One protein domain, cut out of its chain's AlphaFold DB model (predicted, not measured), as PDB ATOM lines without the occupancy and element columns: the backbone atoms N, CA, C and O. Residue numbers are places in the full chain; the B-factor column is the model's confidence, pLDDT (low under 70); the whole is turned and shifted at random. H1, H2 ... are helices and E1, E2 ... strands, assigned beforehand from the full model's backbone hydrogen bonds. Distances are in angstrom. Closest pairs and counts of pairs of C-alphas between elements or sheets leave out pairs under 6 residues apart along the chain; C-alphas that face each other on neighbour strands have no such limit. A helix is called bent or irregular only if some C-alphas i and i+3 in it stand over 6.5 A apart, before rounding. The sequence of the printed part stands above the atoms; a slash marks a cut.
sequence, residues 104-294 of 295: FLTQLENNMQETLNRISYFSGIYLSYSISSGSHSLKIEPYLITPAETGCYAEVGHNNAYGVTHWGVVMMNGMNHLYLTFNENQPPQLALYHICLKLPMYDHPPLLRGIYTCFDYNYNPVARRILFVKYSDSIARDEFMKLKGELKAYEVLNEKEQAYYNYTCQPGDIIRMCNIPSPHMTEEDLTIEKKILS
ATOM      1  N   PHE A 104      16.507   0.802  -5.516       93.12
ATOM      2  CA  PHE A 104      17.158  -0.501  -5.441       93.12
ATOM      3  C   PHE A 104      18.303  -0.628  -6.450       93.12
ATOM      4  O   PHE A 104      19.354  -1.158  -6.106       93.12
ATOM      5  N   LEU A 105      18.147  -0.089  -7.665       91.62
ATOM      6  CA  LEU A 105      19.232  -0.088  -8.653       91.62
ATOM      7  C   LEU A 105      20.413   0.756  -8.167       91.62
ATOM      8  O   LEU A 105      21.547   0.305  -8.254       91.62
ATOM      9  N   THR A 106      20.148   1.907  -7.542       92.31
ATOM     10  CA  THR A 106      21.201   2.723  -6.916       92.31
ATOM     11  C   THR A 106      21.936   1.969  -5.800       92.31
ATOM     12  O   THR A 106      23.149   2.084  -5.670       92.31
ATOM     13  N   GLN A 107      21.233   1.160  -4.998       93.19
ATOM     14  CA  GLN A 107      21.881   0.321  -3.980       93.19
ATOM     15  C   GLN A 107      22.784  -0.756  -4.599       93.19
ATOM     16  O   GLN A 107      23.873  -1.002  -4.082       93.19
ATOM     17  N   LEU A 108      22.352  -1.377  -5.702       93.06
ATOM     18  CA  LEU A 108      23.167  -2.349  -6.433       93.06
ATOM     19  C   LEU A 108      24.428  -1.697  -7.011       93.06
ATOM     20  O   LEU A 108      25.520  -2.224  -6.815       93.06
ATOM     21  N   GLU A 109      24.291  -0.535  -7.652       91.94
ATOM     22  CA  GLU A 109      25.419   0.233  -8.196       91.94
ATOM     23  C   GLU A 109      26.450   0.574  -7.111       91.94
ATOM     24  O   GLU A 109      27.641   0.315  -7.286       91.94
ATOM     25  N   ASN A 110      25.996   1.067  -5.954       92.44
ATOM     26  CA  ASN A 110      26.882   1.369  -4.827       92.44
ATOM     27  C   ASN A 110      27.632   0.117  -4.333       92.44
ATOM     28  O   ASN A 110      28.835   0.174  -4.088       92.44
ATOM     29  N   ASN A 111      26.958  -1.035  -4.227       94.62
ATOM     30  CA  ASN A 111      27.608  -2.278  -3.799       94.62
ATOM     31  C   ASN A 111      28.672  -2.760  -4.800       94.62
ATOM     32  O   ASN A 111      29.741  -3.224  -4.398       94.62
ATOM     33  N   MET A 112      28.397  -2.636  -6.100       92.88
ATOM     34  CA  MET A 112      29.347  -2.992  -7.159       92.88
ATOM     35  C   MET A 112      30.618  -2.136  -7.089       92.88
ATOM     36  O   MET A 112      31.720  -2.657  -7.277       92.88
ATOM     37  N   GLN A 113      30.479  -0.851  -6.753       90.81
ATOM     38  CA  GLN A 113      31.613   0.048  -6.528       90.81
ATOM     39  C   GLN A 113      32.392  -0.316  -5.258       90.81
ATOM     40  O   GLN A 113      33.616  -0.410  -5.292       90.81
ATOM     41  N   GLU A 114      31.715  -0.582  -4.137       91.19
ATOM     42  CA  GLU A 114      32.383  -0.990  -2.891       91.19
ATOM     43  C   GLU A 114      33.141  -2.319  -3.035       91.19
ATOM     44  O   GLU A 114      34.209  -2.499  -2.440       91.19
ATOM     45  N   THR A 115      32.610  -3.233  -3.852       93.44
ATOM     46  CA  THR A 115      33.197  -4.549  -4.135       93.44
ATOM     47  C   THR A 115      34.594  -4.437  -4.752       93.44
ATOM     48  O   THR A 115      35.473  -5.232  -4.413       93.44
ATOM     49  N   LEU A 116      34.854  -3.427  -5.592       90.81
ATOM     50  CA  LEU A 116      36.165  -3.215  -6.225       90.81
ATOM     51  C   LEU A 116      37.320  -3.153  -5.227       90.81
ATOM     52  O   LEU A 116      38.378  -3.728  -5.467       90.81
ATOM     53  N   ASN A 117      37.103  -2.498  -4.086       84.56
ATOM     54  CA  ASN A 117      38.143  -2.303  -3.076       84.56
ATOM     55  C   ASN A 117      38.595  -3.616  -2.423       84.56
ATOM     56  O   ASN A 117      39.621  -3.653  -1.747       84.56
ATOM     57  N   ARG A 118      37.802  -4.681  -2.565       88.38
ATOM     58  CA  ARG A 118      37.977  -5.954  -1.857       88.38
ATOM     59  C   ARG A 118      38.131  -7.139  -2.799       88.38
ATOM     60  O   ARG A 118      38.592  -8.192  -2.368       88.38
ATOM     61  N   ILE A 119      37.761  -6.998  -4.071       91.38
ATOM     62  CA  ILE A 119      37.774  -8.124  -5.002       91.38
ATOM     63  C   ILE A 119      39.188  -8.623  -5.301       91.38
ATOM     64  O   ILE A 119      39.351  -9.788  -5.650       91.38
ATOM     65  N   SER A 120      40.219  -7.794  -5.122       88.75
ATOM     66  CA  SER A 120      41.621  -8.162  -5.365       88.75
ATOM     67  C   SER A 120      42.060  -9.407  -4.584       88.75
ATOM     68  O   SER A 120      42.759 -10.246  -5.146       88.75
ATOM     69  N   TYR A 121      41.576  -9.599  -3.351       89.88
ATOM     70  CA  TYR A 121      41.875 -10.781  -2.523       89.88
ATOM     71  C   TYR A 121      41.300 -12.093  -3.078       89.88
ATOM     72  O   TYR A 121      41.738 -13.181  -2.703       89.88
ATOM     73  N   PHE A 122      40.311 -11.998  -3.970       93.12
ATOM     74  CA  PHE A 122      39.602 -13.135  -4.561       93.12
ATOM     75  C   PHE A 122      39.696 -13.153  -6.091       93.12
ATOM     76  O   PHE A 122      39.096 -14.016  -6.732       93.12
ATOM     77  N   SER A 123      40.440 -12.224  -6.690       94.62
ATOM     78  CA  SER A 123      40.551 -12.091  -8.140       94.62
ATOM     79  C   SER A 123      41.459 -13.163  -8.729       94.62
ATOM     80  O   SER A 123      42.400 -13.624  -8.087       94.62
ATOM     81  N   GLY A 124      41.159 -13.568  -9.956       96.69
ATOM     82  CA  GLY A 124      41.926 -14.475 -10.797       96.69
ATOM     83  C   GLY A 124      41.055 -15.549 -11.438       96.69
ATOM     84  O   GLY A 124      39.823 -15.465 -11.425       96.69
ATOM     85  N   ILE A 125      41.703 -16.563 -12.002       98.38
ATOM     86  CA  ILE A 125      41.035 -17.638 -12.736       98.38
ATOM     87  C   ILE A 125      40.743 -18.814 -11.800       98.38
ATOM     88  O   ILE A 125      41.612 -19.279 -11.056       98.38
ATOM     89  N   TYR A 126      39.522 -19.330 -11.884       98.44
ATOM     90  CA  TYR A 126      39.034 -20.493 -11.157       98.44
ATOM     91  C   TYR A 126      38.532 -21.553 -12.130       98.44
ATOM     92  O   TYR A 126      37.938 -21.230 -13.156       98.44
ATOM     93  N   LEU A 127      38.707 -22.821 -11.771       98.44
ATOM     94  CA  LEU A 127      37.923 -23.907 -12.348       98.44
ATOM     95  C   LEU A 127      36.775 -24.215 -11.398       98.44
ATOM     96  O   LEU A 127      36.988 -24.482 -10.213       98.44
ATOM     97  N   SER A 128      35.556 -24.143 -11.914       98.25
ATOM     98  CA  SER A 128      34.375 -24.560 -11.176       98.25
ATOM     99  C   SER A 128      34.082 -26.038 -11.411       98.25
ATOM    100  O   SER A 128      34.346 -26.561 -12.490       98.25
ATOM    101  N   TYR A 129      33.506 -26.689 -10.407       98.12
ATOM    102  CA  TYR A 129      33.069 -28.076 -10.428       98.12
ATOM    103  C   TYR A 129      31.629 -28.126  -9.931       98.12
ATOM    104  O   TYR A 129      31.316 -27.632  -8.844       98.12
ATOM    105  N   SER A 130      30.740 -28.677 -10.748       96.56
ATOM    106  CA  SER A 130      29.336 -28.889 -10.396       96.56
ATOM    107  C   SER A 130      28.739 -30.014 -11.232       96.56
ATOM    108  O   SER A 130      29.325 -30.456 -12.215       96.56
ATOM    109  N   ILE A 131      27.552 -30.477 -10.867       94.12
ATOM    110  CA  ILE A 131      26.803 -31.441 -11.671       94.12
ATOM    111  C   ILE A 131      26.172 -30.793 -12.908       94.12
ATOM    112  O   ILE A 131      25.579 -29.707 -12.839       94.12
ATOM    113  N   SER A 132      26.268 -31.479 -14.046       89.62
ATOM    114  CA  SER A 132      25.571 -31.110 -15.282       89.62
ATOM    115  C   SER A 132      24.042 -31.189 -15.128       89.62
ATOM    116  O   SER A 132      23.507 -31.990 -14.365       89.62
ATOM    117  N   SER A 133      23.300 -30.338 -15.847       78.50
ATOM    118  CA  SER A 133      21.826 -30.378 -15.812       78.50
ATOM    119  C   SER A 133      21.259 -31.598 -16.546       78.50
ATOM    120  O   SER A 133      20.248 -32.147 -16.108       78.50
ATOM    121  N   GLY A 134      21.904 -32.002 -17.646       73.81
ATOM    122  CA  GLY A 134      21.414 -33.032 -18.572       73.81
ATOM    123  C   GLY A 134      22.086 -34.401 -18.437       73.81
ATOM    124  O   GLY A 134      21.719 -35.328 -19.149       73.81
ATOM    125  N   SER A 135      23.073 -34.544 -17.551       80.44
ATOM    126  CA  SER A 135      23.772 -35.809 -17.310       80.44
ATOM    127  C   SER A 135      24.292 -35.886 -15.875       80.44
ATOM    128  O   SER A 135      24.462 -34.866 -15.210       80.44
ATOM    129  N   HIS A 136      24.624 -37.092 -15.413       84.19
ATOM    130  CA  HIS A 136      25.335 -37.313 -14.146       84.19
ATOM    131  C   HIS A 136      26.853 -37.093 -14.305       84.19
ATOM    132  O   HIS A 136      27.667 -37.798 -13.724       84.19
ATOM    133  N   SER A 137      27.256 -36.153 -15.162       93.50
ATOM    134  CA  SER A 137      28.663 -35.853 -15.440       93.50
ATOM    135  C   SER A 137      29.146 -34.684 -14.584       93.50
ATOM    136  O   SER A 137      28.377 -33.764 -14.285       93.50
ATOM    137  N   LEU A 138      30.439 -34.691 -14.251       96.69
ATOM    138  CA  LEU A 138      31.116 -33.535 -13.679       96.69
ATOM    139  C   LEU A 138      31.241 -32.456 -14.750       96.69
ATOM    140  O   LEU A 138      31.835 -32.684 -15.804       96.69
ATOM    141  N   LYS A 139      30.692 -31.281 -14.472       96.50
ATOM    142  CA  LYS A 139      30.849 -30.086 -15.287       96.50
ATOM    143  C   LYS A 139      31.994 -29.254 -14.735       96.50
ATOM    144  O   LYS A 139      31.938 -28.839 -13.574       96.50
ATOM    145  N   ILE A 140      33.010 -29.050 -15.569       97.75
ATOM    146  CA  ILE A 140      34.224 -28.308 -15.240       97.75
ATOM    147  C   ILE A 140      34.253 -27.059 -16.112       97.75
ATOM    148  O   ILE A 140      34.420 -27.160 -17.322       97.75
ATOM    149  N   GLU A 141      34.057 -25.882 -15.521       97.75
ATOM    150  CA  GLU A 141      33.916 -24.629 -16.279       97.75
ATOM    151  C   GLU A 141      34.841 -23.539 -15.724       97.75
ATOM    152  O   GLU A 141      34.815 -23.303 -14.511       97.75
ATOM    153  N   PRO A 142      35.654 -22.874 -16.569       98.31
ATOM    154  CA  PRO A 142      36.488 -21.748 -16.165       98.31
ATOM    155  C   PRO A 142      35.680 -20.492 -15.822       98.31
ATOM    156  O   PRO A 142      34.770 -20.103 -16.557       98.31
ATOM    157  N   TYR A 143      36.099 -19.807 -14.760       98.44
ATOM    158  CA  TYR A 143      35.608 -18.492 -14.351       98.44
ATOM    159  C   TYR A 143      36.779 -17.531 -14.142       98.44
ATOM    160  O   TYR A 143      37.812 -17.922 -13.602       98.44
ATOM    161  N   LEU A 144      36.608 -16.268 -14.517       98.12
ATOM    162  CA  LEU A 144      37.543 -15.179 -14.233       98.12
ATOM    163  C   LEU A 144      36.852 -14.178 -13.320       98.12
ATOM    164  O   LEU A 144      35.835 -13.628 -13.710       98.12
ATOM    165  N   ILE A 145      37.405 -13.917 -12.140       97.56
ATOM    166  CA  ILE A 145      36.956 -12.837 -11.255       97.56
ATOM    167  C   ILE A 145      37.987 -11.715 -11.346       97.56
ATOM    168  O   ILE A 145      39.164 -11.951 -11.074       97.56
ATOM    169  N   THR A 146      37.576 -10.512 -11.737       96.00
ATOM    170  CA  THR A 146      38.509  -9.397 -11.967       96.00
ATOM    171  C   THR A 146      37.809  -8.045 -11.809       96.00
ATOM    172  O   THR A 146      36.597  -7.956 -12.006       96.00
ATOM    173  N   PRO A 147      38.522  -6.956 -11.480       94.38
ATOM    174  CA  PRO A 147      38.031  -5.612 -11.768       94.38
ATOM    175  C   PRO A 147      37.717  -5.466 -13.264       94.38
ATOM    176  O   PRO A 147      38.481  -5.956 -14.099       94.38
ATOM    177  N   ALA A 148      36.616  -4.792 -13.601       91.94
ATOM    178  CA  ALA A 148      36.294  -4.467 -14.987       91.94
ATOM    179  C   ALA A 148      37.335  -3.505 -15.578       91.94
ATOM    180  O   ALA A 148      37.888  -2.669 -14.863       91.94
ATOM    181  N   GLU A 149      37.548  -3.557 -16.896       87.06
ATOM    182  CA  GLU A 149      38.502  -2.678 -17.602       87.06
ATOM    183  C   GLU A 149      38.223  -1.181 -17.390       87.06
ATOM    184  O   GLU A 149      39.147  -0.373 -17.366       87.06
ATOM    185  N   THR A 150      36.954  -0.806 -17.203       85.62
ATOM    186  CA  THR A 150      36.549   0.577 -16.906       85.62
ATOM    187  C   THR A 150      36.937   1.030 -15.498       85.62
ATOM    188  O   THR A 150      36.925   2.226 -15.223       85.62
ATOM    189  N   GLY A 151      37.247   0.092 -14.598       81.31
ATOM    190  CA  GLY A 151      37.544   0.358 -13.194       81.31
ATOM    191  C   GLY A 151      36.329   0.752 -12.350       81.31
ATOM    192  O   GLY A 151      36.512   1.201 -11.224       81.31
ATOM    193  N   CYS A 152      35.101   0.608 -12.868       86.31
ATOM    194  CA  CYS A 152      33.881   1.079 -12.193       86.31
ATOM    195  C   CYS A 152      33.149   0.005 -11.372       86.31
ATOM    196  O   CYS A 152      32.355   0.345 -10.498       86.31
ATOM    197  N   TYR A 153      33.393  -1.277 -11.646       92.56
ATOM    198  CA  TYR A 153      32.800  -2.406 -10.925       92.56
ATOM    199  C   TYR A 153      33.681  -3.655 -11.053       92.56
ATOM    200  O   TYR A 153      34.570  -3.719 -11.902       92.56
ATOM    201  N   ALA A 154      33.438  -4.657 -10.212       94.44
ATOM    202  CA  ALA A 154      34.036  -5.977 -10.364       94.44
ATOM    203  C   ALA A 154      33.186  -6.849 -11.295       94.44
ATOM    204  O   ALA A 154      31.967  -6.939 -11.140       94.44
ATOM    205  N   GLU A 155      33.824  -7.517 -12.245       95.25
ATOM    206  CA  GLU A 155      33.172  -8.367 -13.232       95.25
ATOM    207  C   GLU A 155      33.572  -9.829 -13.067       95.25
ATOM    208  O   GLU A 155      34.560 -10.183 -12.413       95.25
ATOM    209  N   VAL A 156      32.778 -10.689 -13.691       97.50
ATOM    210  CA  VAL A 156      33.070 -12.109 -13.770       97.50
ATOM    211  C   VAL A 156      32.869 -12.618 -15.191       97.50
ATOM    212  O   VAL A 156      31.824 -12.390 -15.797       97.50
ATOM    213  N   GLY A 157      33.873 -13.306 -15.722       97.06
ATOM    214  CA  GLY A 157      33.791 -14.060 -16.970       97.06
ATOM    215  C   GLY A 157      33.508 -15.533 -16.686       97.06
ATOM    216  O   GLY A 157      34.010 -16.078 -15.706       97.06
ATOM    217  N   HIS A 158      32.723 -16.189 -17.536       97.44
ATOM    218  CA  HIS A 158      32.408 -17.616 -17.446       97.44
ATOM    219  C   HIS A 158      32.428 -18.257 -18.837       97.44
ATOM    220  O   HIS A 158      31.621 -17.892 -19.690       97.44
ATOM    221  N   ASN A 159      33.309 -19.238 -19.048       96.31
ATOM    222  CA  ASN A 159      33.336 -20.059 -20.260       96.31
ATOM    223  C   ASN A 159      32.598 -21.370 -19.990       96.31
ATOM    224  O   ASN A 159      33.098 -22.223 -19.254       96.31
ATOM    225  N   ASN A 160      31.418 -21.541 -20.583       92.44
ATOM    226  CA  ASN A 160      30.632 -22.747 -20.356       92.44
ATOM    227  C   ASN A 160      31.182 -23.953 -21.140       92.44
ATOM    228  O   ASN A 160      31.989 -23.820 -22.068       92.44
ATOM    229  N   ALA A 161      30.705 -25.149 -20.798       90.06
ATOM    230  CA  ALA A 161      31.107 -26.395 -21.456       90.06
ATOM    231  C   ALA A 161      30.696 -26.495 -22.941       90.06
ATOM    232  O   ALA A 161      31.149 -27.393 -23.649       90.06
ATOM    233  N   TYR A 162      29.864 -25.571 -23.426       87.56
ATOM    234  CA  TYR A 162      29.370 -25.514 -24.804       87.56
ATOM    235  C   TYR A 162      30.096 -24.462 -25.655       87.56
ATOM    236  O   TYR A 162      29.723 -24.240 -26.805       87.56
ATOM    237  N   GLY A 163      31.144 -23.826 -25.117       87.19
ATOM    238  CA  GLY A 163      31.978 -22.868 -25.842       87.19
ATOM    239  C   GLY A 163      31.419 -21.445 -25.907       87.19
ATOM    240  O   GLY A 163      31.873 -20.663 -26.739       87.19
ATOM    241  N   VAL A 164      30.456 -21.099 -25.050       91.31
ATOM    242  CA  VAL A 164      29.904 -19.744 -24.931       91.31
ATOM    243  C   VAL A 164      30.492 -19.046 -23.709       91.31
ATOM    244  O   VAL A 164      30.466 -19.579 -22.595       91.31
ATOM    245  N   THR A 165      30.982 -17.827 -23.920       93.69
ATOM    246  CA  THR A 165      31.460 -16.944 -22.854       93.69
ATOM    247  C   THR A 165      30.348 -16.009 -22.403       93.69
ATOM    248  O   THR A 165      29.756 -15.298 -23.214       93.69
ATOM    249  N   HIS A 166      30.115 -15.962 -21.098       93.81
ATOM    250  CA  HIS A 166      29.216 -15.014 -20.457       93.81
ATOM    251  C   HIS A 166      30.011 -14.052 -19.591       93.81
ATOM    252  O   HIS A 166      30.966 -14.448 -18.921       93.81
ATOM    253  N   TRP A 167      29.564 -12.802 -19.572       94.06
ATOM    254  CA  TRP A 167      30.066 -11.789 -18.657       94.06
ATOM    255  C   TRP A 167      28.965 -11.393 -17.692       94.06
ATOM    256  O   TRP A 167      27.788 -11.305 -18.046       94.06
ATOM    257  N   GLY A 168      29.371 -11.191 -16.453       94.81
ATOM    258  CA  GLY A 168      28.500 -10.871 -15.349       94.81
ATOM    259  C   GLY A 168      29.152  -9.881 -14.406       94.81
ATOM    260  O   GLY A 168      30.256  -9.380 -14.632       94.81
ATOM    261  N   VAL A 169      28.450  -9.623 -13.317       95.69
ATOM    262  CA  VAL A 169      28.870  -8.696 -12.275       95.69
ATOM    263  C   VAL A 169      29.120  -9.434 -10.971       95.69
ATOM    264  O   VAL A 169      28.461 -10.435 -10.667       95.69
ATOM    265  N   VAL A 170      30.073  -8.919 -10.200       97.06
ATOM    266  CA  VAL A 170      30.389  -9.395  -8.861       97.06
ATOM    267  C   VAL A 170      29.907  -8.384  -7.834       97.06
ATOM    268  O   VAL A 170      30.161  -7.187  -7.941       97.06
ATOM    269  N   MET A 171      29.222  -8.894  -6.820       96.25
ATOM    270  CA  MET A 171      28.755  -8.141  -5.662       96.25
ATOM    271  C   MET A 171      29.208  -8.845  -4.385       96.25
ATOM    272  O   MET A 171      29.414 -10.061  -4.372       96.25
ATOM    273  N   MET A 172      29.326  -8.096  -3.293       94.94
ATOM    274  CA  MET A 172      29.766  -8.623  -2.002       94.94
ATOM    275  C   MET A 172      28.767  -8.313  -0.895       94.94
ATOM    276  O   MET A 172      28.290  -7.189  -0.756       94.94
ATOM    277  N   ASN A 173      28.514  -9.298  -0.033       92.12
ATOM    278  CA  ASN A 173      27.920  -9.053   1.280       92.12
ATOM    279  C   ASN A 173      29.033  -9.026   2.330       92.12
ATOM    280  O   ASN A 173      29.438 -10.067   2.866       92.12
ATOM    281  N   GLY A 174      29.544  -7.821   2.588       86.31
ATOM    282  CA  GLY A 174      30.674  -7.606   3.483       86.31
ATOM    283  C   GLY A 174      31.888  -8.436   3.054       86.31
ATOM    284  O   GLY A 174      32.298  -8.381   1.903       86.31
ATOM    285  N   MET A 175      32.448  -9.214   3.982       84.56
ATOM    286  CA  MET A 175      33.527 -10.185   3.717       84.56
ATOM    287  C   MET A 175      33.048 -11.638   3.797       84.56
ATOM    288  O   MET A 175      33.855 -12.549   3.926       84.56
ATOM    289  N   ASN A 176      31.733 -11.868   3.760       90.38
ATOM    290  CA  ASN A 176      31.170 -13.195   4.006       90.38
ATOM    291  C   ASN A 176      30.832 -13.941   2.714       90.38
ATOM    292  O   ASN A 176      30.975 -15.163   2.659       90.38
ATOM    293  N   HIS A 177      30.358 -13.226   1.688       95.38
ATOM    294  CA  HIS A 177      29.863 -13.846   0.460       95.38
ATOM    295  C   HIS A 177      30.192 -13.024  -0.785       95.38
ATOM    296  O   HIS A 177      30.134 -11.793  -0.745       95.38
ATOM    297  N   LEU A 178      30.450 -13.732  -1.886       96.38
ATOM    298  CA  LEU A 178      30.433 -13.196  -3.246       96.38
ATOM    299  C   LEU A 178      29.150 -13.633  -3.945       96.38
ATOM    300  O   LEU A 178      28.806 -14.815  -3.917       96.38
ATOM    301  N   TYR A 179      28.495 -12.699  -4.622       97.56
ATOM    302  CA  TYR A 179      27.424 -12.978  -5.569       97.56
ATOM    303  C   TYR A 179      27.935 -12.724  -6.980       97.56
ATOM    304  O   TYR A 179      28.275 -11.596  -7.328       97.56
ATOM    305  N   LEU A 180      27.966 -13.773  -7.790       97.94
ATOM    306  CA  LEU A 180      28.250 -13.705  -9.217       97.94
ATOM    307  C   LEU A 180      26.908 -13.754  -9.937       97.94
ATOM    308  O   LEU A 180      26.133 -14.680  -9.708       97.94
ATOM    309  N   THR A 181      26.608 -12.754 -10.756       96.75
ATOM    310  CA  THR A 181      25.326 -12.657 -11.463       96.75
ATOM    311  C   THR A 181      25.560 -12.454 -12.942       96.75
ATOM    312  O   THR A 181      26.303 -11.559 -13.335       96.75
ATOM    313  N   PHE A 182      24.888 -13.259 -13.753       95.56
ATOM    314  CA  PHE A 182      25.016 -13.262 -15.203       95.56
ATOM    315  C   PHE A 182      23.640 -13.164 -15.850       95.56
ATOM    316  O   PHE A 182      22.638 -13.529 -15.236       95.56
ATOM    317  N   ASN A 183      23.611 -12.727 -17.107       91.44
ATOM    318  CA  ASN A 183      22.462 -12.901 -17.984       91.44
ATOM    319  C   ASN A 183      22.857 -13.854 -19.117       91.44
ATOM    320  O   ASN A 183      23.810 -13.585 -19.844       91.44
ATOM    321  N   GLU A 184      22.148 -14.971 -19.238       85.69
ATOM    322  CA  GLU A 184      22.363 -15.962 -20.297       85.69
ATOM    323  C   GLU A 184      21.807 -15.482 -21.646       85.69
ATOM    324  O   GLU A 184      22.347 -15.804 -22.700       85.69
ATOM    325  N   ASN A 185      20.760 -14.650 -21.615       82.31
ATOM    326  CA  ASN A 185      20.119 -14.114 -22.811       82.31
ATOM    327  C   ASN A 185      20.644 -12.726 -23.189       82.31
ATOM    328  O   ASN A 185      21.165 -11.973 -22.367       82.31
ATOM    329  N   GLN A 186      20.445 -12.349 -24.452       79.44
ATOM    330  CA  GLN A 186      20.687 -10.979 -24.891       79.44
ATOM    331  C   GLN A 186      19.558 -10.041 -24.413       79.44
ATOM    332  O   GLN A 186      18.386 -10.434 -24.422       79.44
ATOM    333  N   PRO A 187      19.875  -8.788 -24.032       78.31
ATOM    334  CA  PRO A 187      18.861  -7.777 -23.740       78.31
ATOM    335  C   PRO A 187      17.857  -7.620 -24.900       78.31
ATOM    336  O   PRO A 187      18.268  -7.671 -26.060       78.31
ATOM    337  N   PRO A 188      16.554  -7.404 -24.627       83.50
ATOM    338  CA  PRO A 188      15.961  -7.034 -23.336       83.50
ATOM    339  C   PRO A 188      15.548  -8.222 -22.451       83.50
ATOM    340  O   PRO A 188      15.030  -8.006 -21.356       83.50
ATOM    341  N   GLN A 189      15.733  -9.464 -22.906       84.94
ATOM    342  CA  GLN A 189      15.332 -10.640 -22.140       84.94
ATOM    343  C   GLN A 189      16.331 -10.914 -21.009       84.94
ATOM    344  O   GLN A 189      17.547 -10.869 -21.199       84.94
ATOM    345  N   LEU A 190      15.802 -11.226 -19.827       87.31
ATOM    346  CA  LEU A 190      16.589 -11.647 -18.674       87.31
ATOM    347  C   LEU A 190      16.392 -13.147 -18.446       87.31
ATOM    348  O   LEU A 190      15.286 -13.592 -18.150       87.31
ATOM    349  N   ALA A 191      17.474 -13.908 -18.566       88.38
ATOM    350  CA  ALA A 191      17.599 -15.265 -18.046       88.38
ATOM    351  C   ALA A 191      18.793 -15.267 -17.099       88.38
ATOM    352  O   ALA A 191      19.934 -15.505 -17.493       88.38
ATOM    353  N   LEU A 192      18.526 -14.874 -15.857       92.56
ATOM    354  CA  LEU A 192      19.580 -14.704 -14.878       92.56
ATOM    355  C   LEU A 192      19.993 -16.045 -14.294       92.56
ATOM    356  O   LEU A 192      19.158 -16.900 -13.991       92.56
ATOM    357  N   TYR A 193      21.289 -16.172 -14.060       94.75
ATOM    358  CA  TYR A 193      21.816 -17.210 -13.201       94.75
ATOM    359  C   TYR A 193      22.811 -16.619 -12.212       94.75
ATOM    360  O   TYR A 193      23.512 -15.643 -12.501       94.75
ATOM    361  N   HIS A 194      22.828 -17.197 -11.014       96.50
ATOM    362  CA  HIS A 194      23.505 -16.616  -9.866       96.50
ATOM    363  C   HIS A 194      24.325 -17.661  -9.125       96.50
ATOM    364  O   HIS A 194      23.883 -18.786  -8.905       96.50
ATOM    365  N   ILE A 195      25.516 -17.277  -8.686       98.31
ATOM    366  CA  ILE A 195      26.376 -18.106  -7.844       98.31
ATOM    367  C   ILE A 195      26.652 -17.324  -6.567       98.31
ATOM    368  O   ILE A 195      27.196 -16.224  -6.613       98.31
ATOM    369  N   CYS A 196      26.287 -17.897  -5.424       98.12
ATOM    370  CA  CYS A 196      26.639 -17.372  -4.111       98.12
ATOM    371  C   CYS A 196      27.786 -18.205  -3.535       98.12
ATOM    372  O   CYS A 196      27.582 -19.367  -3.176       98.12
ATOM    373  N   LEU A 197      28.984 -17.627  -3.458       97.88
ATOM    374  CA  LEU A 197      30.173 -18.259  -2.885       97.88
ATOM    375  C   LEU A 197      30.393 -17.763  -1.457       97.88
ATOM    376  O   LEU A 197      30.338 -16.563  -1.192       97.88
ATOM    377  N   LYS A 198      30.697 -18.680  -0.540       95.88
ATOM    378  CA  LYS A 198      31.099 -18.354   0.829       95.88
ATOM    379  C   LYS A 198      32.589 -18.034   0.879       95.88
ATOM    380  O   LYS A 198      33.410 -18.861   0.478       95.88
ATOM    381  N   LEU A 199      32.917 -16.872   1.429       93.06
ATOM    382  CA  LEU A 199      34.286 -16.426   1.645       93.06
ATOM    383  C   LEU A 199      34.827 -16.963   2.984       93.06
ATOM    384  O   LEU A 199      34.116 -16.925   3.995       93.06
ATOM    385  N   PRO A 200      36.053 -17.509   3.017       87.25
ATOM    386  CA  PRO A 200      36.743 -17.840   4.257       87.25
ATOM    387  C   PRO A 200      37.383 -16.595   4.892       87.25
ATOM    388  O   PRO A 200      37.512 -15.553   4.262       87.25
ATOM    389  N   MET A 201      37.815 -16.720   6.148       81.56
ATOM    390  CA  MET A 201      38.403 -15.625   6.941       81.56
ATOM    391  C   MET A 201      39.885 -15.329   6.616       81.56
ATOM    392  O   MET A 201      40.580 -14.758   7.451       81.56
ATOM    393  N   TYR A 202      40.399 -15.756   5.461       81.25
ATOM    394  CA  TYR A 202      41.785 -15.506   5.050       81.25
ATOM    395  C   TYR A 202      41.879 -15.225   3.548       81.25
ATOM    396  O   TYR A 202      41.053 -15.702   2.764       81.25
ATOM    397  N   ASP A 203      42.893 -14.444   3.179       80.19
ATOM    398  CA  ASP A 203      43.097 -13.944   1.820       80.19
ATOM    399  C   ASP A 203      43.559 -15.053   0.866       80.19
ATOM    400  O   ASP A 203      44.202 -16.020   1.278       80.19
ATOM    401  N   HIS A 204      43.243 -14.898  -0.423       80.38
ATOM    402  CA  HIS A 204      43.645 -15.811  -1.501       80.38
ATOM    403  C   HIS A 204      43.318 -17.290  -1.233       80.38
ATOM    404  O   HIS A 204      44.199 -18.157  -1.270       80.38
ATOM    405  N   PRO A 205      42.045 -17.624  -0.957       88.19
ATOM    406  CA  PRO A 205      41.686 -18.991  -0.645       88.19
ATOM    407  C   PRO A 205      41.871 -19.919  -1.854       88.19
ATOM    408  O   PRO A 205      41.454 -19.584  -2.965       88.19
ATOM    409  N   PRO A 206      42.412 -21.135  -1.648       91.88
ATOM    410  CA  PRO A 206      42.616 -22.092  -2.735       91.88
ATOM    411  C   PRO A 206      41.292 -22.651  -3.277       91.88
ATOM    412  O   PRO A 206      41.246 -23.173  -4.391       91.88
ATOM    413  N   LEU A 207      40.216 -22.563  -2.489       94.94
ATOM    414  CA  LEU A 207      38.882 -22.988  -2.884       94.94
ATOM    415  C   LEU A 207      37.792 -22.097  -2.289       94.94
ATOM    416  O   LEU A 207      37.904 -21.610  -1.164       94.94
ATOM    417  N   LEU A 208      36.697 -21.961  -3.030       96.75
ATOM    418  CA  LEU A 208      35.465 -21.300  -2.615       96.75
ATOM    419  C   LEU A 208      34.293 -22.253  -2.851       96.75
ATOM    420  O   LEU A 208      34.234 -22.956  -3.856       96.75
ATOM    421  N   ARG A 209      33.349 -22.303  -1.914       97.12
ATOM    422  CA  ARG A 209      32.197 -23.218  -1.970       97.12
ATOM    423  C   ARG A 209      30.923 -22.406  -2.031       97.12
ATOM    424  O   ARG A 209      30.824 -21.396  -1.337       97.12
ATOM    425  N   GLY A 210      29.947 -22.861  -2.800       97.50
ATOM    426  CA  GLY A 210      28.722 -22.101  -2.971       97.50
ATOM    427  C   GLY A 210      27.548 -22.882  -3.519       97.50
ATOM    428  O   GLY A 210      27.584 -24.108  -3.652       97.50
ATOM    429  N   ILE A 211      26.510 -22.117  -3.833       97.88
ATOM    430  CA  ILE A 211      25.295 -22.582  -4.494       97.88
ATOM    431  C   ILE A 211      25.144 -21.819  -5.802       97.88
ATOM    432  O   ILE A 211      25.280 -20.597  -5.838       97.88
ATOM    433  N   TYR A 212      24.857 -22.567  -6.856       96.12
ATOM    434  CA  TYR A 212      24.572 -22.087  -8.194       96.12
ATOM    435  C   TYR A 212      23.074 -22.248  -8.475       96.12
ATOM    436  O   TYR A 212      22.568 -23.369  -8.435       96.12
ATOM    437  N   THR A 213      22.373 -21.151  -8.753       95.75
ATOM    438  CA  THR A 213      20.959 -21.134  -9.141       95.75
ATOM    439  C   THR A 213      20.795 -20.686 -10.589       95.75
ATOM    440  O   THR A 213      21.385 -19.695 -11.019       95.75
ATOM    441  N   CYS A 214      20.006 -21.430 -11.359       92.44
ATOM    442  CA  CYS A 214      19.743 -21.167 -12.773       92.44
ATOM    443  C   CYS A 214      18.459 -21.877 -13.219       92.44
ATOM    444  O   CYS A 214      17.758 -22.480 -12.403       92.44
ATOM    445  N   PHE A 215      18.191 -21.864 -14.522       89.38
ATOM    446  CA  PHE A 215      17.202 -22.738 -15.140       89.38
ATOM    447  C   PHE A 215      17.864 -23.985 -15.752       89.38
ATOM    448  O   PHE A 215      19.050 -23.973 -16.089       89.38
ATOM    449  N   ASP A 216      17.125 -25.089 -15.852       86.12
ATOM    450  CA  ASP A 216      17.496 -26.216 -16.712       86.12
ATOM    451  C   ASP A 216      17.031 -25.992 -18.166       86.12
ATOM    452  O   ASP A 216      16.451 -24.961 -18.502       86.12
ATOM    453  N   TYR A 217      17.269 -26.969 -19.047       81.12
ATOM    454  CA  TYR A 217      16.874 -26.886 -20.461       81.12
ATOM    455  C   TYR A 217      15.358 -26.809 -20.695       81.12
ATOM    456  O   TYR A 217      14.931 -26.392 -21.768       81.12
ATOM    457  N   ASN A 218      14.552 -27.195 -19.706       83.12
ATOM    458  CA  ASN A 218      13.095 -27.100 -19.736       83.12
ATOM    459  C   ASN A 218      12.592 -25.838 -19.015       83.12
ATOM    460  O   ASN A 218      11.398 -25.725 -18.742       83.12
ATOM    461  N   TYR A 219      13.491 -24.897 -18.706       84.06
ATOM    462  CA  TYR A 219      13.229 -23.682 -17.939       84.06
ATOM    463  C   TYR A 219      12.753 -23.922 -16.501       84.06
ATOM    464  O   TYR A 219      12.206 -23.017 -15.867       84.06
ATOM    465  N   ASN A 220      12.992 -25.111 -15.941       88.06
ATOM    466  CA  ASN A 220      12.696 -25.350 -14.538       88.06
ATOM    467  C   ASN A 220      13.778 -24.709 -13.657       88.06
ATOM    468  O   ASN A 220      14.969 -24.873 -13.938       88.06
ATOM    469  N   PRO A 221      13.409 -24.025 -12.563       91.62
ATOM    470  CA  PRO A 221      14.376 -23.542 -11.587       91.62
ATOM    471  C   PRO A 221      15.161 -24.682 -10.934       91.62
ATOM    472  O   PRO A 221      14.592 -25.671 -10.461       91.62
ATOM    473  N   VAL A 222      16.480 -24.514 -10.874       92.19
ATOM    474  CA  VAL A 222      17.413 -25.457 -10.259       92.19
ATOM    475  C   VAL A 222      18.407 -24.707  -9.383       92.19
ATOM    476  O   VAL A 222      18.968 -23.689  -9.781       92.19
ATOM    477  N   ALA A 223      18.673 -25.254  -8.202       95.06
ATOM    478  CA  ALA A 223      19.800 -24.894  -7.356       95.06
ATOM    479  C   ALA A 223      20.729 -26.102  -7.226       95.06
ATOM    480  O   ALA A 223      20.264 -27.215  -6.994       95.06
ATOM    481  N   ARG A 224      22.039 -25.906  -7.358       94.62
ATOM    482  CA  ARG A 224      23.031 -26.975  -7.206       94.62
ATOM    483  C   ARG A 224      24.261 -26.513  -6.450       94.62
ATOM    484  O   ARG A 224      24.617 -25.336  -6.491       94.62
ATOM    485  N   ARG A 225      24.940 -27.441  -5.787       97.19
ATOM    486  CA  ARG A 225      26.246 -27.160  -5.198       97.19
ATOM    487  C   ARG A 225      27.280 -26.879  -6.288       97.19
ATOM    488  O   ARG A 225      27.283 -27.509  -7.345       97.19
ATOM    489  N   ILE A 226      28.174 -25.940  -6.004       98.19
ATOM    490  CA  ILE A 226      29.307 -25.610  -6.864       98.19
ATOM    491  C   ILE A 226      30.564 -25.369  -6.027       98.19
ATOM    492  O   ILE A 226      30.510 -24.820  -4.920       98.19
ATOM    493  N   LEU A 227      31.700 -25.807  -6.555       98.50
ATOM    494  CA  LEU A 227      33.023 -25.634  -5.969       98.50
ATOM    495  C   LEU A 227      33.901 -24.868  -6.951       98.50
ATOM    496  O   LEU A 227      34.018 -25.277  -8.094       98.50
ATOM    497  N   PHE A 228      34.534 -23.791  -6.510       98.50
ATOM    498  CA  PHE A 228      35.541 -23.051  -7.265       98.50
ATOM    499  C   PHE A 228      36.908 -23.419  -6.706       98.50
ATOM    500  O   PHE A 228      37.135 -23.272  -5.507       98.50
ATOM    501  N   VAL A 229      37.815 -23.880  -7.558       98.00
ATOM    502  CA  VAL A 229      39.211 -24.152  -7.207       98.00
ATOM    503  C   VAL A 229      40.084 -23.156  -7.948       98.00
ATOM    504  O   VAL A 229      39.936 -22.967  -9.156       98.00
ATOM    505  N   LYS A 230      40.974 -22.495  -7.212       97.19
ATOM    506  CA  LYS A 230      41.895 -21.508  -7.764       97.19
ATOM    507  C   LYS A 230      42.808 -22.174  -8.796       97.19
ATOM    508  O   LYS A 230      43.521 -23.119  -8.470       97.19
ATOM    509  N   TYR A 231      42.761 -21.688 -10.034       97.00
ATOM    510  CA  TYR A 231      43.593 -22.172 -11.138       97.00
ATOM    511  C   TYR A 231      44.818 -21.281 -11.346       97.00
ATOM    512  O   TYR A 231      45.918 -21.780 -11.555       97.00
ATOM    513  N   SER A 232      44.626 -19.961 -11.266       96.44
ATOM    514  CA  SER A 232      45.693 -18.970 -11.403       96.44
ATOM    515  C   SER A 232      45.336 -17.668 -10.679       96.44
ATOM    516  O   SER A 232      44.162 -17.295 -10.574       96.44
ATOM    517  N   ASP A 233      46.348 -16.955 -10.190       95.38
ATOM    518  CA  ASP A 233      46.219 -15.572  -9.705       95.38
ATOM    519  C   ASP A 233      46.146 -14.545 -10.840       95.38
ATOM    520  O   ASP A 233      45.795 -13.391 -10.607       95.38
ATOM    521  N   SER A 234      46.419 -14.969 -12.076       96.19
ATOM    522  CA  SER A 234      46.268 -14.125 -13.255       96.19
ATOM    523  C   SER A 234      44.828 -13.652 -13.424       96.19
ATOM    524  O   SER A 234      43.885 -14.435 -13.310       96.19
ATOM    525  N   ILE A 235      44.687 -12.368 -13.743       96.12
ATOM    526  CA  ILE A 235      43.428 -11.728 -14.141       96.12
ATOM    527  C   ILE A 235      43.393 -11.419 -15.645       96.12
ATOM    528  O   ILE A 235      42.522 -10.694 -16.121       96.12
ATOM    529  N   ALA A 236      44.362 -11.937 -16.404       96.25
ATOM    530  CA  ALA A 236      44.493 -11.648 -17.820       96.25
ATOM    531  C   ALA A 236      43.355 -12.311 -18.614       96.25
ATOM    532  O   ALA A 236      43.191 -13.537 -18.617       96.25
ATOM    533  N   ARG A 237      42.558 -11.490 -19.310       95.75
ATOM    534  CA  ARG A 237      41.422 -11.973 -20.106       95.75
ATOM    535  C   ARG A 237      41.873 -12.916 -21.224       95.75
ATOM    536  O   ARG A 237      41.199 -13.905 -21.477       95.75
ATOM    537  N   ASP A 238      43.008 -12.669 -21.872       96.12
ATOM    538  CA  ASP A 238      43.510 -13.523 -22.956       96.12
ATOM    539  C   ASP A 238      43.930 -14.918 -22.462       96.12
ATOM    540  O   ASP A 238      43.747 -15.904 -23.176       96.12
ATOM    541  N   GLU A 239      44.465 -15.026 -21.243       96.94
ATOM    542  CA  GLU A 239      44.738 -16.312 -20.597       96.94
ATOM    543  C   GLU A 239      43.443 -17.055 -20.280       96.94
ATOM    544  O   GLU A 239      43.310 -18.231 -20.618       96.94
ATOM    545  N   PHE A 240      42.461 -16.357 -19.708       97.62
ATOM    546  CA  PHE A 240      41.139 -16.915 -19.435       97.62
ATOM    547  C   PHE A 240      40.443 -17.425 -20.708       97.62
ATOM    548  O   PHE A 240      39.926 -18.542 -20.725       97.62
ATOM    549  N   MET A 241      40.483 -16.658 -21.801       96.19
ATOM    550  CA  MET A 241      39.834 -17.018 -23.068       96.19
ATOM    551  C   MET A 241      40.429 -18.268 -23.736       96.19
ATOM    552  O   MET A 241      39.777 -18.870 -24.589       96.19
ATOM    553  N   LYS A 242      41.644 -18.696 -23.358       96.12
ATOM    554  CA  LYS A 242      42.249 -19.951 -23.845       96.12
ATOM    555  C   LYS A 242      41.646 -21.190 -23.172       96.12
ATOM    556  O   LYS A 242      41.763 -22.288 -23.717       96.12
ATOM    557  N   LEU A 243      41.012 -21.035 -22.009       97.06
ATOM    558  CA  LEU A 243      40.425 -22.136 -21.249       97.06
ATOM    559  C   LEU A 243      39.019 -22.468 -21.751       97.06
ATOM    560  O   LEU A 243      38.202 -21.579 -22.000       97.06
ATOM    561  N   LYS A 244      38.717 -23.764 -21.848       95.50
ATOM    562  CA  LYS A 244      37.417 -24.279 -22.293       95.50
ATOM    563  C   LYS A 244      36.760 -25.078 -21.179       95.50
ATOM    564  O   LYS A 244      37.445 -25.804 -20.464       95.50
ATOM    565  N   GLY A 245      35.443 -24.937 -21.054       95.44
ATOM    566  CA  GLY A 245      34.661 -25.822 -20.204       95.44
ATOM    567  C   GLY A 245      34.550 -27.219 -20.812       95.44
ATOM    568  O   GLY A 245      34.645 -27.389 -22.029       95.44
ATOM    569  N   GLU A 246      34.322 -28.214 -19.964       95.69
ATOM    570  CA  GLU A 246      34.169 -29.608 -20.369       95.69
ATOM    571  C   GLU A 246      33.204 -30.382 -19.457       95.69
ATOM    572  O   GLU A 246      32.902 -29.985 -18.328       95.69
ATOM    573  N   LEU A 247      32.719 -31.514 -19.971       95.94
ATOM    574  CA  LEU A 247      31.918 -32.490 -19.239       95.94
ATOM    575  C   LEU A 247      32.700 -33.800 -19.147       95.94
ATOM    576  O   LEU A 247      33.092 -34.354 -20.174       95.94
ATOM    577  N   LYS A 248      32.879 -34.324 -17.933       96.31
ATOM    578  CA  LYS A 248      33.534 -35.617 -17.698       96.31
ATOM    579  C   LYS A 248      32.595 -36.607 -17.026       96.31
ATOM    580  O   LYS A 248      31.962 -36.296 -16.016       96.31
ATOM    581  N   ALA A 249      32.506 -37.804 -17.593       95.69
ATOM    582  CA  ALA A 249      31.833 -38.931 -16.956       95.69
ATOM    583  C   ALA A 249      32.636 -39.408 -15.735       95.69
ATOM    584  O   ALA A 249      33.845 -39.182 -15.670       95.69
ATOM    585  N   TYR A 250      31.973 -40.041 -14.765       94.31
ATOM    586  CA  TYR A 250      32.602 -40.421 -13.495       94.31
ATOM    587  C   TYR A 250      33.804 -41.360 -13.696       94.31
ATOM    588  O   TYR A 250      34.823 -41.242 -13.020       94.31
ATOM    589  N   GLU A 251      33.709 -42.250 -14.680       95.19
ATOM    590  CA  GLU A 251      34.662 -43.322 -14.964       95.19
ATOM    591  C   GLU A 251      36.027 -42.809 -15.440       95.19
ATOM    592  O   GLU A 251      37.019 -43.530 -15.356       95.19
ATOM    593  N   VAL A 252      36.083 -41.574 -15.946       96.69
ATOM    594  CA  VAL A 252      37.306 -40.958 -16.486       96.69
ATOM    595  C   VAL A 252      37.892 -39.883 -15.569       96.69
ATOM    596  O   VAL A 252      38.878 -39.242 -15.931       96.69
ATOM    597  N   LEU A 253      37.292 -39.662 -14.396       97.31
ATOM    598  CA  LEU A 253      37.764 -38.669 -13.434       97.31
ATOM    599  C   LEU A 253      39.052 -39.135 -12.754       97.31
ATOM    600  O   LEU A 253      39.150 -40.278 -12.300       97.31
ATOM    601  N   ASN A 254      40.013 -38.224 -12.601       97.12
ATOM    602  CA  ASN A 254      41.164 -38.463 -11.728       97.12
ATOM    603  C   ASN A 254      40.775 -38.380 -10.238       97.12
ATOM    604  O   ASN A 254      39.685 -37.931  -9.894       97.12
ATOM    605  N   GLU A 255      41.678 -38.763  -9.331       97.38
ATOM    606  CA  GLU A 255      41.403 -38.812  -7.883       97.38
ATOM    607  C   GLU A 255      40.872 -37.488  -7.301       97.38
ATOM    608  O   GLU A 255      39.945 -37.488  -6.487       97.38
ATOM    609  N   LYS A 256      41.416 -36.339  -7.729       96.38
ATOM    610  CA  LYS A 256      40.951 -35.023  -7.256       96.38
ATOM    611  C   LYS A 256      39.564 -34.698  -7.796       96.38
ATOM    612  O   LYS A 256      38.706 -34.236  -7.051       96.38
ATOM    613  N   GLU A 257      39.337 -34.957  -9.078       97.69
ATOM    614  CA  GLU A 257      38.041 -34.740  -9.721       97.69
ATOM    615  C   GLU A 257      36.954 -35.644  -9.127       97.69
ATOM    616  O   GLU A 257      35.833 -35.182  -8.934       97.69
ATOM    617  N   GLN A 258      37.283 -36.887  -8.758       97.62
ATOM    618  CA  GLN A 258      36.369 -37.780  -8.039       97.62
ATOM    619  C   GLN A 258      35.982 -37.201  -6.675       97.62
ATOM    620  O   GLN A 258      34.806 -37.207  -6.316       97.62
ATOM    621  N   ALA A 259      36.935 -36.635  -5.925       97.81
ATOM    622  CA  ALA A 259      36.631 -35.968  -4.659       97.81
ATOM    623  C   ALA A 259      35.692 -34.761  -4.853       97.81
ATOM    624  O   ALA A 259      34.770 -34.561  -4.061       97.81
ATOM    625  N   TYR A 260      35.884 -33.979  -5.920       98.06
ATOM    626  CA  TYR A 260      35.004 -32.851  -6.244       98.06
ATOM    627  C   TYR A 260      33.621 -33.311  -6.700       98.06
ATOM    628  O   TYR A 260      32.625 -32.781  -6.218       98.06
ATOM    629  N   TYR A 261      33.542 -34.349  -7.534       97.19
ATOM    630  CA  TYR A 261      32.280 -34.973  -7.922       97.19
ATOM    631  C   TYR A 261      31.505 -35.473  -6.700       97.19
ATOM    632  O   TYR A 261      30.324 -35.171  -6.538       97.19
ATOM    633  N   ASN A 262      32.180 -36.172  -5.789       96.19
ATOM    634  CA  ASN A 262      31.567 -36.670  -4.559       96.19
ATOM    635  C   ASN A 262      31.068 -35.542  -3.650       96.19
ATOM    636  O   ASN A 262      30.123 -35.744  -2.896       96.19
ATOM    637  N   TYR A 263      31.672 -34.356  -3.736       96.94
ATOM    638  CA  TYR A 263      31.224 -33.178  -3.005       96.94
ATOM    639  C   TYR A 263      30.044 -32.456  -3.670       96.94
ATOM    640  O   TYR A 263      29.222 -31.904  -2.946       96.94
ATOM    641  N   THR A 264      29.978 -32.391  -5.008       96.88
ATOM    642  CA  THR A 264      29.043 -31.503  -5.732       96.88
ATOM    643  C   THR A 264      27.923 -32.195  -6.503       96.88
ATOM    644  O   THR A 264      27.042 -31.504  -7.015       96.88
ATOM    645  N   CYS A 265      27.977 -33.516  -6.663       94.69
ATOM    646  CA  CYS A 265      27.135 -34.254  -7.607       94.69
ATOM    647  C   CYS A 265      26.271 -35.341  -6.952       94.69
ATOM    648  O   CYS A 265      25.780 -36.223  -7.657       94.69
ATOM    649  N   GLN A 266      26.077 -35.310  -5.630       91.25
ATOM    650  CA  GLN A 266      25.197 -36.264  -4.954       91.25
ATOM    651  C   GLN A 266      23.722 -35.861  -5.107       91.25
ATOM    652  O   GLN A 266      23.428 -34.687  -5.341       91.25
ATOM    653  N   PRO A 267      22.761 -36.790  -4.925       85.62
ATOM    654  CA  PRO A 267      21.334 -36.478  -5.039       85.62
ATOM    655  C   PRO A 267      20.878 -35.288  -4.176       85.62
ATOM    656  O   PRO A 267      20.083 -34.470  -4.625       85.62
ATOM    657  N   GLY A 268      21.432 -35.141  -2.966       86.25
ATOM    658  CA  GLY A 268      21.126 -34.025  -2.061       86.25
ATOM    659  C   GLY A 268      21.804 -32.693  -2.408       86.25
ATOM    660  O   GLY A 268      21.536 -31.686  -1.755       86.25
ATOM    661  N   ASP A 269      22.681 -32.663  -3.412       91.06
ATOM    662  CA  ASP A 269      23.383 -31.451  -3.843       91.06
ATOM    663  C   ASP A 269      22.621 -30.669  -4.915       91.06
ATOM    664  O   ASP A 269      23.106 -29.627  -5.362       91.06
ATOM    665  N   ILE A 270      21.441 -31.148  -5.323       90.19
ATOM    666  CA  ILE A 270      20.589 -30.487  -6.304       90.19
ATOM    667  C   ILE A 270      19.159 -30.382  -5.784       90.19
ATOM    668  O   ILE A 270      18.555 -31.365  -5.371       90.19
ATOM    669  N   ILE A 271      18.591 -29.188  -5.883       90.19
ATOM    670  CA  ILE A 271      17.171 -28.921  -5.673       90.19
ATOM    671  C   ILE A 271      16.611 -28.492  -7.024       90.19
ATOM    672  O   ILE A 271      17.116 -27.547  -7.630       90.19
ATOM    673  N   ARG A 272      15.595 -29.198  -7.515       88.19
ATOM    674  CA  ARG A 272      14.938 -28.915  -8.797       88.19
ATOM    675  C   ARG A 272      13.442 -28.778  -8.577       88.19
ATOM    676  O   ARG A 272      12.902 -29.409  -7.671       88.19
ATOM    677  N   MET A 273      12.809 -27.987  -9.425       89.12
ATOM    678  CA  MET A 273      11.379 -28.104  -9.702       89.12
ATOM    679  C   MET A 273      11.204 -28.790 -11.058       89.12
ATOM    680  O   MET A 273      12.157 -28.862 -11.840       89.12
ATOM    681  N   CYS A 274      10.017 -29.300 -11.353       86.75
ATOM    682  CA  CYS A 274       9.690 -29.752 -12.699       86.75
ATOM    683  C   CYS A 274       8.230 -29.487 -13.046       86.75
ATOM    684  O   CYS A 274       7.331 -29.675 -12.231       86.75
ATOM    685  N   ASN A 275       7.986 -29.120 -14.300       82.94
ATOM    686  CA  ASN A 275       6.628 -29.035 -14.813       82.94
ATOM    687  C   ASN A 275       5.972 -30.419 -14.867       82.94
ATOM    688  O   ASN A 275       6.529 -31.371 -15.419       82.94
ATOM    689  N   ILE A 276       4.752 -30.504 -14.343       84.81
ATOM    690  CA  ILE A 276       3.901 -31.687 -14.457       84.81
ATOM    691  C   ILE A 276       3.135 -31.603 -15.780       84.81
ATOM    692  O   ILE A 276       2.699 -30.512 -16.159       84.81
ATOM    693  N   PRO A 277       2.942 -32.715 -16.504       82.38
ATOM    694  CA  PRO A 277       2.059 -32.733 -17.662       82.38
ATOM    695  C   PRO A 277       0.618 -32.378 -17.264       82.38
ATOM    696  O   PRO A 277       0.024 -33.069 -16.444       82.38
ATOM    697  N   SER A 278       0.048 -31.338 -17.881       85.62
ATOM    698  CA  SER A 278      -1.345 -30.897 -17.673       85.62
ATOM    699  C   SER A 278      -1.709 -30.593 -16.205       85.62
ATOM    700  O   SER A 278      -2.609 -31.234 -15.664       85.62
ATOM    701  N   PRO A 279      -1.049 -29.615 -15.553       86.56
ATOM    702  CA  PRO A 279      -1.285 -29.320 -14.144       86.56
ATOM    703  C   PRO A 279      -2.674 -28.707 -13.933       86.56
ATOM    704  O   PRO A 279      -3.113 -27.840 -14.696       86.56
ATOM    705  N   HIS A 280      -3.343 -29.115 -12.859       90.56
ATOM    706  CA  HIS A 280      -4.597 -28.523 -12.393       90.56
ATOM    707  C   HIS A 280      -4.377 -27.364 -11.399       90.56
ATOM    708  O   HIS A 280      -5.334 -26.685 -11.031       90.56
ATOM    709  N   MET A 281      -3.120 -27.112 -11.017       87.75
ATOM    710  CA  MET A 281      -2.666 -26.182  -9.981       87.75
ATOM    711  C   MET A 281      -3.265 -26.494  -8.600       87.75
ATOM    712  O   MET A 281      -3.693 -25.591  -7.882       87.75
ATOM    713  N   THR A 282      -3.293 -27.781  -8.239       92.56
ATOM    714  CA  THR A 282      -3.825 -28.293  -6.960       92.56
ATOM    715  C   THR A 282      -2.729 -28.873  -6.060       92.56
ATOM    716  O   THR A 282      -1.580 -29.047  -6.460       92.56
ATOM    717  N   GLU A 283      -3.066 -29.224  -4.818       93.62
ATOM    718  CA  GLU A 283      -2.151 -29.913  -3.898       93.62
ATOM    719  C   GLU A 283      -1.732 -31.306  -4.409       93.62
ATOM    720  O   GLU A 283      -0.658 -31.812  -4.066       93.62
ATOM    721  N   GLU A 284      -2.565 -31.928  -5.247       92.75
ATOM    722  CA  GLU A 284      -2.254 -33.205  -5.889       92.75
ATOM    723  C   GLU A 284      -1.077 -33.066  -6.858       92.75
ATOM    724  O   GLU A 284      -0.171 -33.902  -6.834       92.75
ATOM    725  N   ASP A 285      -1.026 -31.969  -7.619       91.06
ATOM    726  CA  ASP A 285       0.101 -31.653  -8.497       91.06
ATOM    727  C   ASP A 285       1.410 -31.596  -7.697       91.06
ATOM    728  O   ASP A 285       2.376 -32.278  -8.033       91.06
ATOM    729  N   LEU A 286       1.434 -30.907  -6.552       90.69
ATOM    730  CA  LEU A 286       2.634 -30.845  -5.699       90.69
ATOM    731  C   LEU A 286       3.121 -32.241  -5.264       90.69
ATOM    732  O   LEU A 286       4.323 -32.503  -5.166       90.69
ATOM    733  N   THR A 287       2.184 -33.164  -5.026       90.12
ATOM    734  CA  THR A 287       2.492 -34.555  -4.665       90.12
ATOM    735  C   THR A 287       3.034 -35.347  -5.856       90.12
ATOM    736  O   THR A 287       3.943 -36.167  -5.698       90.12
ATOM    737  N   ILE A 288       2.488 -35.125  -7.052       90.62
ATOM    738  CA  ILE A 288       2.953 -35.747  -8.296       90.62
ATOM    739  C   ILE A 288       4.364 -35.259  -8.637       90.62
ATOM    740  O   ILE A 288       5.230 -36.087  -8.921       90.62
ATOM    741  N   GLU A 289       4.627 -33.953  -8.541       90.19
ATOM    742  CA  GLU A 289       5.954 -33.372  -8.772       90.19
ATOM    743  C   GLU A 289       7.011 -34.034  -7.880       90.19
ATOM    744  O   GLU A 289       8.047 -34.490  -8.365       90.19
ATOM    745  N   LYS A 290       6.724 -34.176  -6.579       88.88
ATOM    746  CA  LYS A 290       7.632 -34.839  -5.633       88.88
ATOM    747  C   LYS A 290       7.957 -36.278  -6.024       88.88
ATOM    748  O   LYS A 290       9.126 -36.660  -6.040       88.88
ATOM    749  N   LYS A 291       6.942 -37.045  -6.433       88.00
ATOM    750  CA  LYS A 291       7.131 -38.416  -6.932       88.00
ATOM    751  C   LYS A 291       8.011 -38.454  -8.183       88.00
ATOM    752  O   LYS A 291       8.881 -39.316  -8.265       88.00
ATOM    753  N   ILE A 292       7.815 -37.532  -9.131       85.81
ATOM    754  CA  ILE A 292       8.632 -37.441 -10.355       85.81
ATOM    755  C   ILE A 292      10.096 -37.157 -10.005       85.81
ATOM    756  O   ILE A 292      10.999 -37.802 -10.536       85.81
ATOM    757  N   LEU A 293      10.334 -36.231  -9.077       83.69
ATOM    758  CA  LEU A 293      11.677 -35.868  -8.627       83.69
ATOM    759  C   LEU A 293      12.356 -36.953  -7.778       83.69
ATOM    760  O   LEU A 293      13.542 -36.822  -7.485       83.69
ATOM    761  N   SER A 294      11.644 -38.031  -7.417       74.25
ATOM    762  CA  SER A 294      12.131 -39.087  -6.519       74.25
ATOM    763  C   SER A 294      12.600 -38.541  -5.156       74.25
ATOM    764  O   SER A 294      13.569 -39.047  -4.586       74.25
TER     765      SER A 294
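What this domain is: This is residues 104 to 294 of the 295 residues of the protein "XRE family transcriptional regulator" of Phocaeicola coprocola (UniProt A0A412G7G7). A closed barrel of eight antiparallel strands, E1 to E8, makes the core; H1 runs along its rim beside the end of E2 and the start of E3, while H2 and H3 pack on its outside. Past the barrel, residues 273 to 282 form an arm that takes H4 well away from it. The printed part has 191 residues with four named helices and ten named strands, in the order H1, E1 to E8, H2, E9, H3, E10, H4, with the short E9 and E10 paired onto E2 and E8; the class is mixed, helices and strands. The whole is compact, with a radius of gyration of the C-alphas of 17.7 A, and spans 52 by 45 by 32 A.

How they stand to each other: Start with H1, residues 104 to 122, and go through a tight link of one residue into E1, residues 124 to 131. From there read a meander, each strand the antiparallel neighbour of the one before: E2, residues 138 to 147, E3, 154 to 159, E4, 165 to 173, E5, 177 to 183, E6, 192 to 198, E7, 207 to 215, and E8, 221 to 232. Look across the hairpin E1 and E2 for N 126 and O 143, 2.8 A apart and within hydrogen-bond range; across E4 and E5, N 171 and O 179 are at 2.9 A; across E7 and E8, N 210 and O 226 are at 2.9 A. E8 bends by 55 degrees at residue 225, and its residues 226 to 232 pair with E1, where N 129 and O 227 are 2.8 A apart; this pair closes the ring. H1 is on the barrel at the sheet's level, with a height of 3.4 A; its closest C-alphas to E3 are those of Leu 116 and Ala 154, 5.4 A apart. Next come H2, residues 237 to 241, outside the barrel at a height of 8.3 A and only just over E2, with 3 of its C-alphas on that strand, and E9, residues 246 to 248, antiparallel to E2 with N 140 and O 246 at 2.9 A. H3, residues 255 to 264, is also outside the barrel, at a height of 8.6 A over the sheet; it is over E1, running slantwise to it at 57 degrees on the local plane, and only just over E2, with 3 C-alphas there. The closest C-alphas of H3 and E8 are those of Thr 264 and Arg 225, 5.2 A apart. E10, residues 270 to 272, is antiparallel to E8, with N 223 and O 271 at 2.8 A. H4, residues 283 to 293, is not on the barrel and is apart from H1, H2 and H3. In H2, H3 and H4 every O i to N i+4 pair is within hydrogen-bond range, while in H1 9 of 15 are.

Where its parts are: Find C-alpha 104 at (17.158, -0.501, -5.441); H1 runs 25.8 A from there, irregular, with C-alphas 117 and 120 7.2 A apart and a kink of 51 degrees near residue 116. Among the strands, E1 measures 22.7 A, E2 28.8 A, E4 25.6 A, E7 24.9 A and E8, the longest, 31.6 A, beginning at C-alpha 221, (14.376, -23.542, -11.587). H3 is 14.5 A long, and H4, 15.8 A, ends at C-alpha 293, (11.677, -35.868, -8.627).

The domain as a whole: The C-alphas farthest apart are those of Ser 234 and His 280, at 52.9 A. The printed part has no cut, and no link is long. Its mean pLDDT is 92.2, and no printed residue is under 70.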